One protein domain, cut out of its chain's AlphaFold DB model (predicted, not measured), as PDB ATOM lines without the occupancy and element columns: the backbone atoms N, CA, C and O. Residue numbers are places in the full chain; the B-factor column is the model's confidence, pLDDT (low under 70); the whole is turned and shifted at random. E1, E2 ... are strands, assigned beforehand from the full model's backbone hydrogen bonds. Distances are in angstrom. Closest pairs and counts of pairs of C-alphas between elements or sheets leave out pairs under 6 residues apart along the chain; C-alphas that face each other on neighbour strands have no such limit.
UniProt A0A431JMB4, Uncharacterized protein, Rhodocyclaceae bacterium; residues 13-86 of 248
ATOM      1  N   SER A  13      11.913  14.997 -83.540       86.06
ATOM      2  CA  SER A  13      10.465  15.168 -83.550       86.06
ATOM      3  C   SER A  13       9.798  14.187 -82.603       86.06
ATOM      4  O   SER A  13      10.319  13.102 -82.335       86.06
ATOM      5  N   ASN A  14       8.635  14.587 -82.098       86.94
ATOM      6  CA  ASN A  14       7.761  13.691 -81.363       86.94
ATOM      7  C   ASN A  14       7.026  12.807 -82.363       86.94
ATOM      8  O   ASN A  14       6.232  13.295 -83.165       86.94
ATOM      9  N   VAL A  15       7.285  11.507 -82.300       84.06
ATOM     10  CA  VAL A  15       6.703  10.522 -83.216       84.06
ATOM     11  C   VAL A  15       6.035   9.387 -82.458       84.06
ATOM     12  O   VAL A  15       6.439   9.089 -81.331       84.06
ATOM     13  N   PRO A  16       4.994   8.763 -83.037       84.31
ATOM     14  CA  PRO A  16       4.305   7.651 -82.402       84.31
ATOM     15  C   PRO A  16       5.252   6.456 -82.261       84.31
ATOM     16  O   PRO A  16       5.612   5.811 -83.250       84.31
ATOM     17  N   VAL A  17       5.649   6.169 -81.019       80.19
ATOM     18  CA  VAL A  17       6.459   5.002 -80.662       80.19
ATOM     19  C   VAL A  17       5.578   3.956 -79.985       80.19
ATOM     20  O   VAL A  17       4.770   4.286 -79.112       80.19
ATOM     21  N   SER A  18       5.746   2.697 -80.386       81.31
ATOM     22  CA  SER A  18       5.126   1.532 -79.757       81.31
ATOM     23  C   SER A  18       6.194   0.607 -79.176       81.31
ATOM     24  O   SER A  18       7.100   0.154 -79.880       81.31
ATOM     25  N   GLY A  19       6.068   0.304 -77.882       70.38
ATOM     26  CA  GLY A  19       6.894  -0.685 -77.188       70.38
ATOM     27  C   GLY A  19       6.503  -2.145 -77.452       70.38
ATOM     28  O   GLY A  19       7.225  -3.044 -77.025       70.38
ATOM     29  N   GLY A  20       5.377  -2.407 -78.135       68.12
ATOM     30  CA  GLY A  20       4.905  -3.765 -78.448       68.12
ATOM     31  C   GLY A  20       4.811  -4.684 -77.222       68.12
ATOM     32  O   GLY A  20       5.287  -5.814 -77.276       68.12
ATOM     33  N   GLY A  21       4.296  -4.168 -76.101       68.12
ATOM     34  CA  GLY A  21       4.214  -4.889 -74.823       68.12
ATOM     35  C   GLY A  21       5.500  -4.895 -73.983       68.12
ATOM     36  O   GLY A  21       5.535  -5.538 -72.938       68.12
ATOM     37  N   SER A  22       6.543  -4.164 -74.391       70.38
ATOM     38  CA  SER A  22       7.805  -4.023 -73.650       70.38
ATOM     39  C   SER A  22       8.202  -2.556 -73.448       70.38
ATOM     40  O   SER A  22       7.797  -1.678 -74.213       70.38
ATOM     41  N   SER A  23       8.985  -2.273 -72.405       80.50
ATOM     42  CA  SER A  23       9.599  -0.957 -72.205       80.50
ATOM     43  C   SER A  23      10.812  -0.776 -73.117       80.50
ATOM     44  O   SER A  23      11.637  -1.682 -73.216       80.50
ATOM     45  N   LEU A  24      10.969   0.405 -73.718       81.81
ATOM     46  CA  LEU A  24      12.143   0.776 -74.510       81.81
ATOM     47  C   LEU A  24      13.033   1.739 -73.724       81.81
ATOM     48  O   LEU A  24      12.545   2.651 -73.055       81.81
ATOM     49  N   VAL A  25      14.343   1.566 -73.840       87.06
ATOM     50  CA  VAL A  25      15.338   2.400 -73.159       87.06
ATOM     51  C   VAL A  25      15.787   3.567 -74.041       87.06
ATOM     52  O   VAL A  25      15.742   3.495 -75.269       87.06
ATOM     53  N   ALA A  26      16.236   4.659 -73.421       86.81
ATOM     54  CA  ALA A  26      16.880   5.743 -74.158       86.81
ATOM     55  C   ALA A  26      18.170   5.234 -74.833       86.81
ATOM     56  O   ALA A  26      18.901   4.434 -74.256       86.81
ATOM     57  N   GLY A  27      18.439   5.699 -76.051       85.25
ATOM     58  CA  GLY A  27      19.533   5.221 -76.899       85.25
ATOM     59  C   GLY A  27      19.161   4.048 -77.811       85.25
ATOM     60  O   GLY A  27      19.944   3.716 -78.695       85.25
ATOM     61  N   ALA A  28      17.973   3.454 -77.650       83.69
ATOM     62  CA  ALA A  28      17.514   2.375 -78.517       83.69
ATOM     63  C   ALA A  28      17.391   2.832 -79.980       83.69
ATOM     64  O   ALA A  28      16.793   3.878 -80.268       83.69
ATOM     65  N   LEU A  29      17.918   2.026 -80.902       84.56
ATOM     66  CA  LEU A  29      17.709   2.218 -82.336       84.56
ATOM     67  C   LEU A  29      16.270   1.845 -82.708       84.56
ATOM     68  O   LEU A  29      15.703   0.882 -82.188       84.56
ATOM     69  N   LEU A  30      15.659   2.622 -83.603       84.88
ATOM     70  CA  LEU A  30      14.248   2.487 -83.955       84.88
ATOM     71  C   LEU A  30      14.037   2.227 -85.451       84.88
ATOM     72  O   LEU A  30      14.741   2.779 -86.294       84.88
ATOM     73  N   LYS A  31      13.008   1.439 -85.780       82.31
ATOM     74  CA  LYS A  31      12.588   1.093 -87.148       82.31
ATOM     75  C   LYS A  31      11.087   1.278 -87.350       82.31
ATOM     76  O   LYS A  31      10.324   1.330 -86.382       82.31
ATOM     77  N   LYS A  32      10.641   1.304 -88.607       80.69
ATOM     78  CA  LYS A  32       9.212   1.212 -88.945       80.69
ATOM     79  C   LYS A  32       8.667  -0.173 -88.569       80.69
ATOM     80  O   LYS A  32       9.281  -1.190 -88.886       80.69
ATOM     81  N   GLY A  33       7.508  -0.233 -87.918       71.94
ATOM     82  CA  GLY A  33       6.780  -1.486 -87.707       71.94
ATOM     83  C   GLY A  33       6.233  -2.058 -89.021       71.94
ATOM     84  O   GLY A  33       5.632  -1.328 -89.808       71.94
ATOM     85  N   ALA A  34       6.439  -3.357 -89.256       64.44
ATOM     86  CA  ALA A  34       6.071  -4.022 -90.511       64.44
ATOM     87  C   ALA A  34       4.700  -4.725 -90.480       64.44
ATOM     88  O   ALA A  34       4.124  -4.960 -91.538       64.44
ATOM     89  N   THR A  35       4.168  -5.066 -89.301       63.31
ATOM     90  CA  THR A  35       2.981  -5.929 -89.187       63.31
ATOM     91  C   THR A  35       1.674  -5.125 -89.222       63.31
ATOM     92  O   THR A  35       1.446  -4.295 -88.332       63.31
ATOM     93  N   PRO A  36       0.783  -5.361 -90.206       53.78
ATOM     94  CA  PRO A  36      -0.565  -4.796 -90.202       53.78
ATOM     95  C   PRO A  36      -1.339  -5.205 -88.936       53.78
ATOM     96  O   PRO A  36      -1.119  -6.289 -88.403       53.78
ATOM     97  N   ALA A  37      -2.239  -4.344 -88.454       55.88
ATOM     98  CA  ALA A  37      -3.087  -4.523 -87.263       55.88
ATOM     99  C   ALA A  37      -2.401  -4.443 -85.885       55.88
ATOM    100  O   ALA A  37      -2.987  -3.863 -84.978       55.88
ATOM    101  N   SER A  38      -1.172  -4.946 -85.709       53.66
ATOM    102  CA  SER A  38      -0.455  -4.818 -84.424       53.66
ATOM    103  C   SER A  38       0.499  -3.628 -84.368       53.66
ATOM    104  O   SER A  38       0.888  -3.216 -83.276       53.66
ATOM    105  N   MET A  39       0.908  -3.074 -85.520       58.62
ATOM    106  CA  MET A  39       1.981  -2.072 -85.562       58.62
ATOM    107  C   MET A  39       1.714  -0.853 -86.448       58.62
ATOM    108  O   MET A  39       2.516   0.067 -86.369       58.62
ATOM    109  N   ASN A  40       0.635  -0.825 -87.249       64.00
ATOM    110  CA  ASN A  40       0.074   0.321 -88.006       64.00
ATOM    111  C   ASN A  40       1.054   1.431 -88.475       64.00
ATOM    112  O   ASN A  40       0.718   2.611 -88.479       64.00
ATOM    113  N   GLY A  41       2.274   1.080 -88.893       62.56
ATOM    114  CA  GLY A  41       3.292   2.053 -89.305       62.56
ATOM    115  C   GLY A  41       3.919   2.887 -88.175       62.56
ATOM    116  O   GLY A  41       4.656   3.823 -88.473       62.56
ATOM    117  N   HIS A  42       3.678   2.554 -86.903       75.50
ATOM    118  CA  HIS A  42       4.360   3.162 -85.761       75.50
ATOM    119  C   HIS A  42       5.848   2.809 -85.743       75.50
ATOM    120  O   HIS A  42       6.288   1.777 -86.265       75.50
ATOM    121  N   ILE A  43       6.627   3.669 -85.095       79.38
ATOM    122  CA  ILE A  43       8.045   3.435 -84.868       79.38
ATOM    123  C   ILE A  43       8.199   2.497 -83.665       79.38
ATOM    124  O   ILE A  43       7.499   2.629 -82.662       79.38
ATOM    125  N   ARG A  44       9.105   1.526 -83.759       79.50
ATOM    126  CA  ARG A  44       9.352   0.531 -82.705       79.50
ATOM    127  C   ARG A  44      10.833   0.220 -82.568       79.50
ATOM    128  O   ARG A  44      11.633   0.629 -83.405       79.50
ATOM    129  N   LEU A  45      11.171  -0.563 -81.548       81.00
ATOM    130  CA  LEU A  45      12.523  -1.064 -81.334       81.00
ATOM    131  C   LEU A  45      13.070  -1.789 -82.573       81.00
ATOM    132  O   LEU A  45      12.441  -2.715 -83.102       81.00
ATOM    133  N   ALA A  46      14.254  -1.378 -83.014       77.19
ATOM    134  CA  ALA A  46      15.083  -2.169 -83.899       77.19
ATOM    135  C   ALA A  46      15.814  -3.216 -83.054       77.19
ATOM    136  O   ALA A  46      16.834  -2.942 -82.437       77.19
ATOM    137  N   SER A  47      15.242  -4.414 -82.994       72.25
ATOM    138  CA  SER A  47      15.856  -5.574 -82.352       72.25
ATOM    139  C   SER A  47      15.579  -6.848 -83.143       72.25
ATOM    140  O   SER A  47      14.683  -6.884 -84.003       72.25
ATOM    141  N   GLY A  48      16.342  -7.889 -82.804       59.06
ATOM    142  CA  GLY A  48      16.148  -9.256 -83.273       59.06
ATOM    143  C   GLY A  48      16.616  -9.523 -84.703       59.06
ATOM    144  O   GLY A  48      17.027  -8.623 -85.426       59.06
ATOM    145  N   SER A  49      16.498 -10.794 -85.090       49.84
ATOM    146  CA  SER A  49      16.950 -11.388 -86.349       49.84
ATOM    147  C   SER A  49      16.009 -11.151 -87.537       49.84
ATOM    148  O   SER A  49      15.832 -12.026 -88.389       49.84
ATOM    149  N   SER A  50      15.390  -9.972 -87.646       49.97
ATOM    150  CA  SER A  50      14.607  -9.635 -88.844       49.97
ATOM    151  C   SER A  50      15.485  -8.909 -89.859       49.97
ATOM    152  O   SER A  50      15.959  -7.816 -89.557       49.97
ATOM    153  N   ALA A  51      15.639  -9.474 -91.058       45.94
ATOM    154  CA  ALA A  51      16.372  -8.851 -92.156       45.94
ATOM    155  C   ALA A  51      15.869  -7.419 -92.422       45.94
ATOM    156  O   ALA A  51      14.676  -7.194 -92.624       45.94
ATOM    157  N   ASN A  52      16.804  -6.469 -92.418       56.50
ATOM    158  CA  ASN A  52      16.642  -5.075 -92.838       56.50
ATOM    159  C   ASN A  52      15.684  -4.202 -92.014       56.50
ATOM    160  O   ASN A  52      14.671  -3.712 -92.521       56.50
ATOM    161  N   PRO A  53      16.017  -3.885 -90.754       58.50
ATOM    162  CA  PRO A  53      15.425  -2.726 -90.126       58.50
ATOM    163  C   PRO A  53      16.104  -1.470 -90.683       58.50
ATOM    164  O   PRO A  53      17.177  -1.093 -90.226       58.50
ATOM    165  N   ASN A  54      15.482  -0.803 -91.655       70.31
ATOM    166  CA  ASN A  54      15.843   0.579 -91.971       70.31
ATOM    167  C   ASN A  54      15.741   1.402 -90.683       70.31
ATOM    168  O   ASN A  54      14.638   1.618 -90.162       70.31
ATOM    169  N   ILE A  55      16.895   1.786 -90.136       76.44
ATOM    170  CA  ILE A  55      16.950   2.526 -88.882       76.44
ATOM    171  C   ILE A  55      16.511   3.952 -89.173       76.44
ATOM    172  O   ILE A  55      17.151   4.677 -89.927       76.44
ATOM    173  N   LEU A  56      15.396   4.341 -88.567       81.38
ATOM    174  CA  LEU A  56      14.807   5.663 -88.741       81.38
ATOM    175  C   LEU A  56      15.415   6.680 -87.774       81.38
ATOM    176  O   LEU A  56      15.515   7.862 -88.094       81.38
ATOM    177  N   GLY A  57      15.798   6.240 -86.577       84.81
ATOM    178  CA  GLY A  57      16.218   7.157 -85.529       84.81
ATOM    179  C   GLY A  57      16.685   6.489 -84.247       84.81
ATOM    180  O   GLY A  57      16.663   5.264 -84.113       84.81
ATOM    181  N   ILE A  58      17.076   7.333 -83.297       85.44
ATOM    182  CA  ILE A  58      17.503   6.967 -81.947       85.44
ATOM    183  C   ILE A  58      16.484   7.523 -80.951       85.44
ATOM    184  O   ILE A  58      16.166   8.717 -80.970       85.44
ATOM    185  N   LEU A  59      15.979   6.667 -80.063       87.31
ATOM    186  CA  LEU A  59      15.065   7.073 -78.999       87.31
ATOM    187  C   LEU A  59      15.803   7.938 -77.967       87.31
ATOM    188  O   LEU A  59      16.798   7.501 -77.393       87.31
ATOM    189  N   ARG A  60      15.328   9.158 -77.691       88.62
ATOM    190  CA  ARG A  60      15.997  10.062 -76.732       88.62
ATOM    191  C   ARG A  60      15.514   9.901 -75.295       88.62
ATOM    192  O   ARG A  60      16.255  10.226 -74.375       88.62
ATOM    193  N   GLU A  61      14.303   9.387 -75.113       84.94
ATOM    194  CA  GLU A  61      13.646   9.248 -73.814       84.94
ATOM    195  C   GLU A  61      13.049   7.852 -73.675       84.94
ATOM    196  O   GLU A  61      12.455   7.336 -74.621       84.94
ATOM    197  N   ALA A  62      13.173   7.251 -72.492       83.88
ATOM    198  CA  ALA A  62      12.620   5.926 -72.248       83.88
ATOM    199  C   ALA A  62      11.106   5.878 -72.539       83.88
ATOM    200  O   ALA A  62      10.336   6.798 -72.247       83.88
ATOM    201  N   HIS A  63      10.662   4.764 -73.108       80.56
ATOM    202  CA  HIS A  63       9.256   4.467 -73.325       80.56
ATOM    203  C   HIS A  63       8.853   3.374 -72.341       80.56
ATOM    204  O   HIS A  63       9.224   2.217 -72.510       80.56
ATOM    205  N   ALA A  64       8.126   3.741 -71.284       78.31
ATOM    206  CA  ALA A  64       7.555   2.763 -70.363       78.31
ATOM    207  C   ALA A  64       6.638   1.782 -71.110       78.31
ATOM    208  O   ALA A  64       6.058   2.141 -72.134       78.31
ATOM    209  N   THR A  65       6.506   0.559 -70.592       68.81
ATOM    210  CA  THR A  65       5.646  -0.476 -71.174       68.81
ATOM    211  C   THR A  65       4.233   0.062 -71.378       68.81
ATOM    212  O   THR A  65       3.516   0.322 -70.411       68.81
ATOM    213  N   ALA A  66       3.817   0.216 -72.633       58.62
ATOM    214  CA  ALA A  66       2.411   0.388 -72.951       58.62
ATOM    215  C   ALA A  66       1.743  -0.989 -72.835       58.62
ATOM    216  O   ALA A  66       2.177  -1.941 -73.487       58.62
ATOM    217  N   LEU A  67       0.731  -1.110 -71.971       52.44
ATOM    218  CA  LEU A  67      -0.113  -2.303 -71.884       52.44
ATOM    219  C   LEU A  67      -0.851  -2.462 -73.217       52.44
ATOM    220  O   LEU A  67      -1.848  -1.791 -73.465       52.44
ATOM    221  N   ASP A  68      -0.333  -3.315 -74.094       51.25
ATOM    222  CA  ASP A  68      -0.975  -3.639 -75.363       51.25
ATOM    223  C   ASP A  68      -1.994  -4.760 -75.128       51.25
ATOM    224  O   ASP A  68      -1.704  -5.940 -75.311       51.25
ATOM    225  N   THR A  69      -3.171  -4.410 -74.601       48.16
ATOM    226  CA  THR A  69      -4.244  -5.391 -74.352       48.16
ATOM    227  C   THR A  69      -5.193  -5.566 -75.535       48.16
ATOM    228  O   THR A  69      -6.118  -6.368 -75.433       48.16
ATOM    229  N   ASN A  70      -5.019  -4.845 -76.649       45.69
ATOM    230  CA  ASN A  70      -6.074  -4.732 -77.656       45.69
ATOM    231  C   ASN A  70      -5.629  -5.134 -79.064       45.69
ATOM    232  O   ASN A  70      -4.967  -4.392 -79.781       45.69
ATOM    233  N   VAL A  71      -6.190  -6.258 -79.506       47.31
ATOM    234  CA  VAL A  71      -6.135  -6.854 -80.855       47.31
ATOM    235  C   VAL A  71      -6.666  -5.921 -81.975       47.31
ATOM    236  O   VAL A  71      -6.640  -6.287 -83.144       47.31
ATOM    237  N   ALA A  72      -7.124  -4.700 -81.663       49.84
ATOM    238  CA  ALA A  72      -7.749  -3.780 -82.624       49.84
ATOM    239  C   ALA A  72      -7.312  -2.302 -82.513       49.84
ATOM    240  O   ALA A  72      -7.906  -1.439 -83.158       49.84
ATOM    241  N   GLY A  73      -6.291  -1.975 -81.717       53.06
ATOM    242  CA  GLY A  73      -5.843  -0.590 -81.579       53.06
ATOM    243  C   GLY A  73      -4.578  -0.480 -80.748       53.06
ATOM    244  O   GLY A  73      -4.651  -0.351 -79.530       53.06
ATOM    245  N   THR A  74      -3.424  -0.529 -81.411       55.31
ATOM    246  CA  THR A  74      -2.114  -0.396 -80.769       55.31
ATOM    247  C   THR A  74      -2.022   0.938 -80.030       55.31
ATOM    248  O   THR A  74      -2.065   2.003 -80.654       55.31
ATOM    249  N   ILE A  75      -1.844   0.898 -78.707       62.72
ATOM    250  CA  ILE A  75      -1.519   2.096 -77.928       62.72
ATOM    251  C   ILE A  75      -0.110   2.547 -78.328       62.72
ATOM    252  O   ILE A  75       0.856   1.787 -78.241       62.72
ATOM    253  N   PHE A  76       0.009   3.795 -78.771       68.88
ATOM    254  CA  PHE A  76       1.288   4.463 -78.988       68.88
ATOM    255  C   PHE A  76       1.400   5.658 -78.051       68.88
ATOM    256  O   PHE A  76       0.404   6.211 -77.582       68.88
ATOM    257  N   THR A  77       2.625   6.096 -77.790       76.81
ATOM    258  CA  THR A  77       2.847   7.382 -77.131       76.81
ATOM    259  C   THR A  77       3.865   8.173 -77.936       76.81
ATOM    260  O   THR A  77       4.907   7.614 -78.288       76.81
ATOM    261  N   PRO A  78       3.598   9.456 -78.239       80.75
ATOM    262  CA  PRO A  78       4.604  10.322 -78.828       80.75
ATOM    263  C   PRO A  78       5.865  10.340 -77.960       80.75
ATOM    264  O   PRO A  78       5.797  10.514 -76.736       80.75
ATOM    265  N   ARG A  79       7.014  10.110 -78.590       83.06
ATOM    266  CA  ARG A  79       8.329  10.177 -77.951       83.06
ATOM    267  C   ARG A  79       9.291  10.944 -78.832       83.06
ATOM    268  O   ARG A  79       9.178  10.902 -80.058       83.06
ATOM    269  N   LEU A  80      10.241  11.608 -78.186       85.06
ATOM    270  CA  LEU A  80      11.279  12.344 -78.878       85.06
ATOM    271  C   LEU A  80      12.254  11.361 -79.534       85.06
ATOM    272  O   LEU A  80      12.959  10.605 -78.859       85.06
ATOM    273  N   VAL A  81      12.290  11.390 -80.862       79.81
ATOM    274  CA  VAL A  81      13.199  10.585 -81.679       79.81
ATOM    275  C   VAL A  81      14.116  11.517 -82.445       79.81
ATOM    276  O   VAL A  81      13.672  12.497 -83.041       79.81
ATOM    277  N   GLU A  82      15.406  11.209 -82.405       84.31
ATOM    278  CA  GLU A  82      16.412  11.853 -83.237       84.31
ATOM    279  C   GLU A  82      16.541  11.070 -84.536       84.31
ATOM    280  O   GLU A  82      16.945   9.906 -84.517       84.31
ATOM    281  N   PHE A  83      16.159  11.688 -85.650       79.56
ATOM    282  CA  PHE A  83      16.202  11.024 -86.945       79.56
ATOM    283  C   PHE A  83      17.634  10.901 -87.438       79.56
ATOM    284  O   PHE A  83      18.451  11.813 -87.294       79.56
ATOM    285  N   LEU A  84      17.933   9.759 -88.047       70.94
ATOM    286  CA  LEU A  84      19.187   9.591 -88.755       70.94
ATOM    287  C   LEU A  84      19.035  10.229 -90.131       70.94
ATOM    288  O   LEU A  84      18.185   9.833 -90.925       70.94
ATOM    289  N   THR A  85      19.866  11.223 -90.424       66.69
ATOM    290  CA  THR A  85      20.107  11.608 -91.812       66.69
ATOM    291  C   THR A  85      20.797  10.442 -92.524       66.69
ATOM    292  O   THR A  85      21.591   9.742 -91.883       66.69
ATOM    293  N   PRO A  86      20.541  10.219 -93.824       62.34
ATOM    294  CA  PRO A  86      21.256   9.192 -94.569       62.34
ATOM    295  C   PRO A  86      22.769   9.409 -94.414       62.34
ATOM    296  O   PRO A  86      23.243  10.541 -94.506       62.34
TER     297      PRO A  86
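Overview. This is residues 13 to 86 of the 248 residues of an uncharacterized protein of Rhodocyclaceae bacterium (UniProt A0A431JMB4). Amid little regular structure, one small sheet curls like part of a barrel, bent back on itself as a folded sheet: E1 and E5 face E2 and E3, with E4 as the hinge. The printed part has 74 residues, with no named helix and five strands, E1 to E5, in the antiparallel order E1 E5 E4 E2 E3; it is all strand, though these hold only 24 residues. It is compact, radius of gyration of the C-alphas 11.4 A, spanning 34 by 26 by 19 A.

Arrangement. Look first at E5, residues 77 to 83, antiparallel to E1, residues 13 to 17; N 15 and O 79, 3.0 A, are within hydrogen-bond range. E5 also forms a hairpin with E4, residues 55 to 59 (N 58 and O 82, 2.9 A). E4 neighbours E2, residues 29 to 32 (N 56 and O 30, 2.8 A). E2 forms a hairpin with E3, residues 43 to 45 (N 31 and O 44, 2.9 A). The closest C-alphas of edge strands E1 and E3, Val 17 and Ile 43, are 4.8 A apart.

Along the chain. Find C-alpha 13 at (10.465, 15.168, -83.550), where E1 begins; E5 runs 17.0 A to C-alpha 83 at (16.202, 11.024, -86.945).

Size, cuts and confidence. The printed part has no cut. Links E1 to E2 and E4 to E5 are long. Look for pLDDT under 70 in 30 residues, among them 65 to 76.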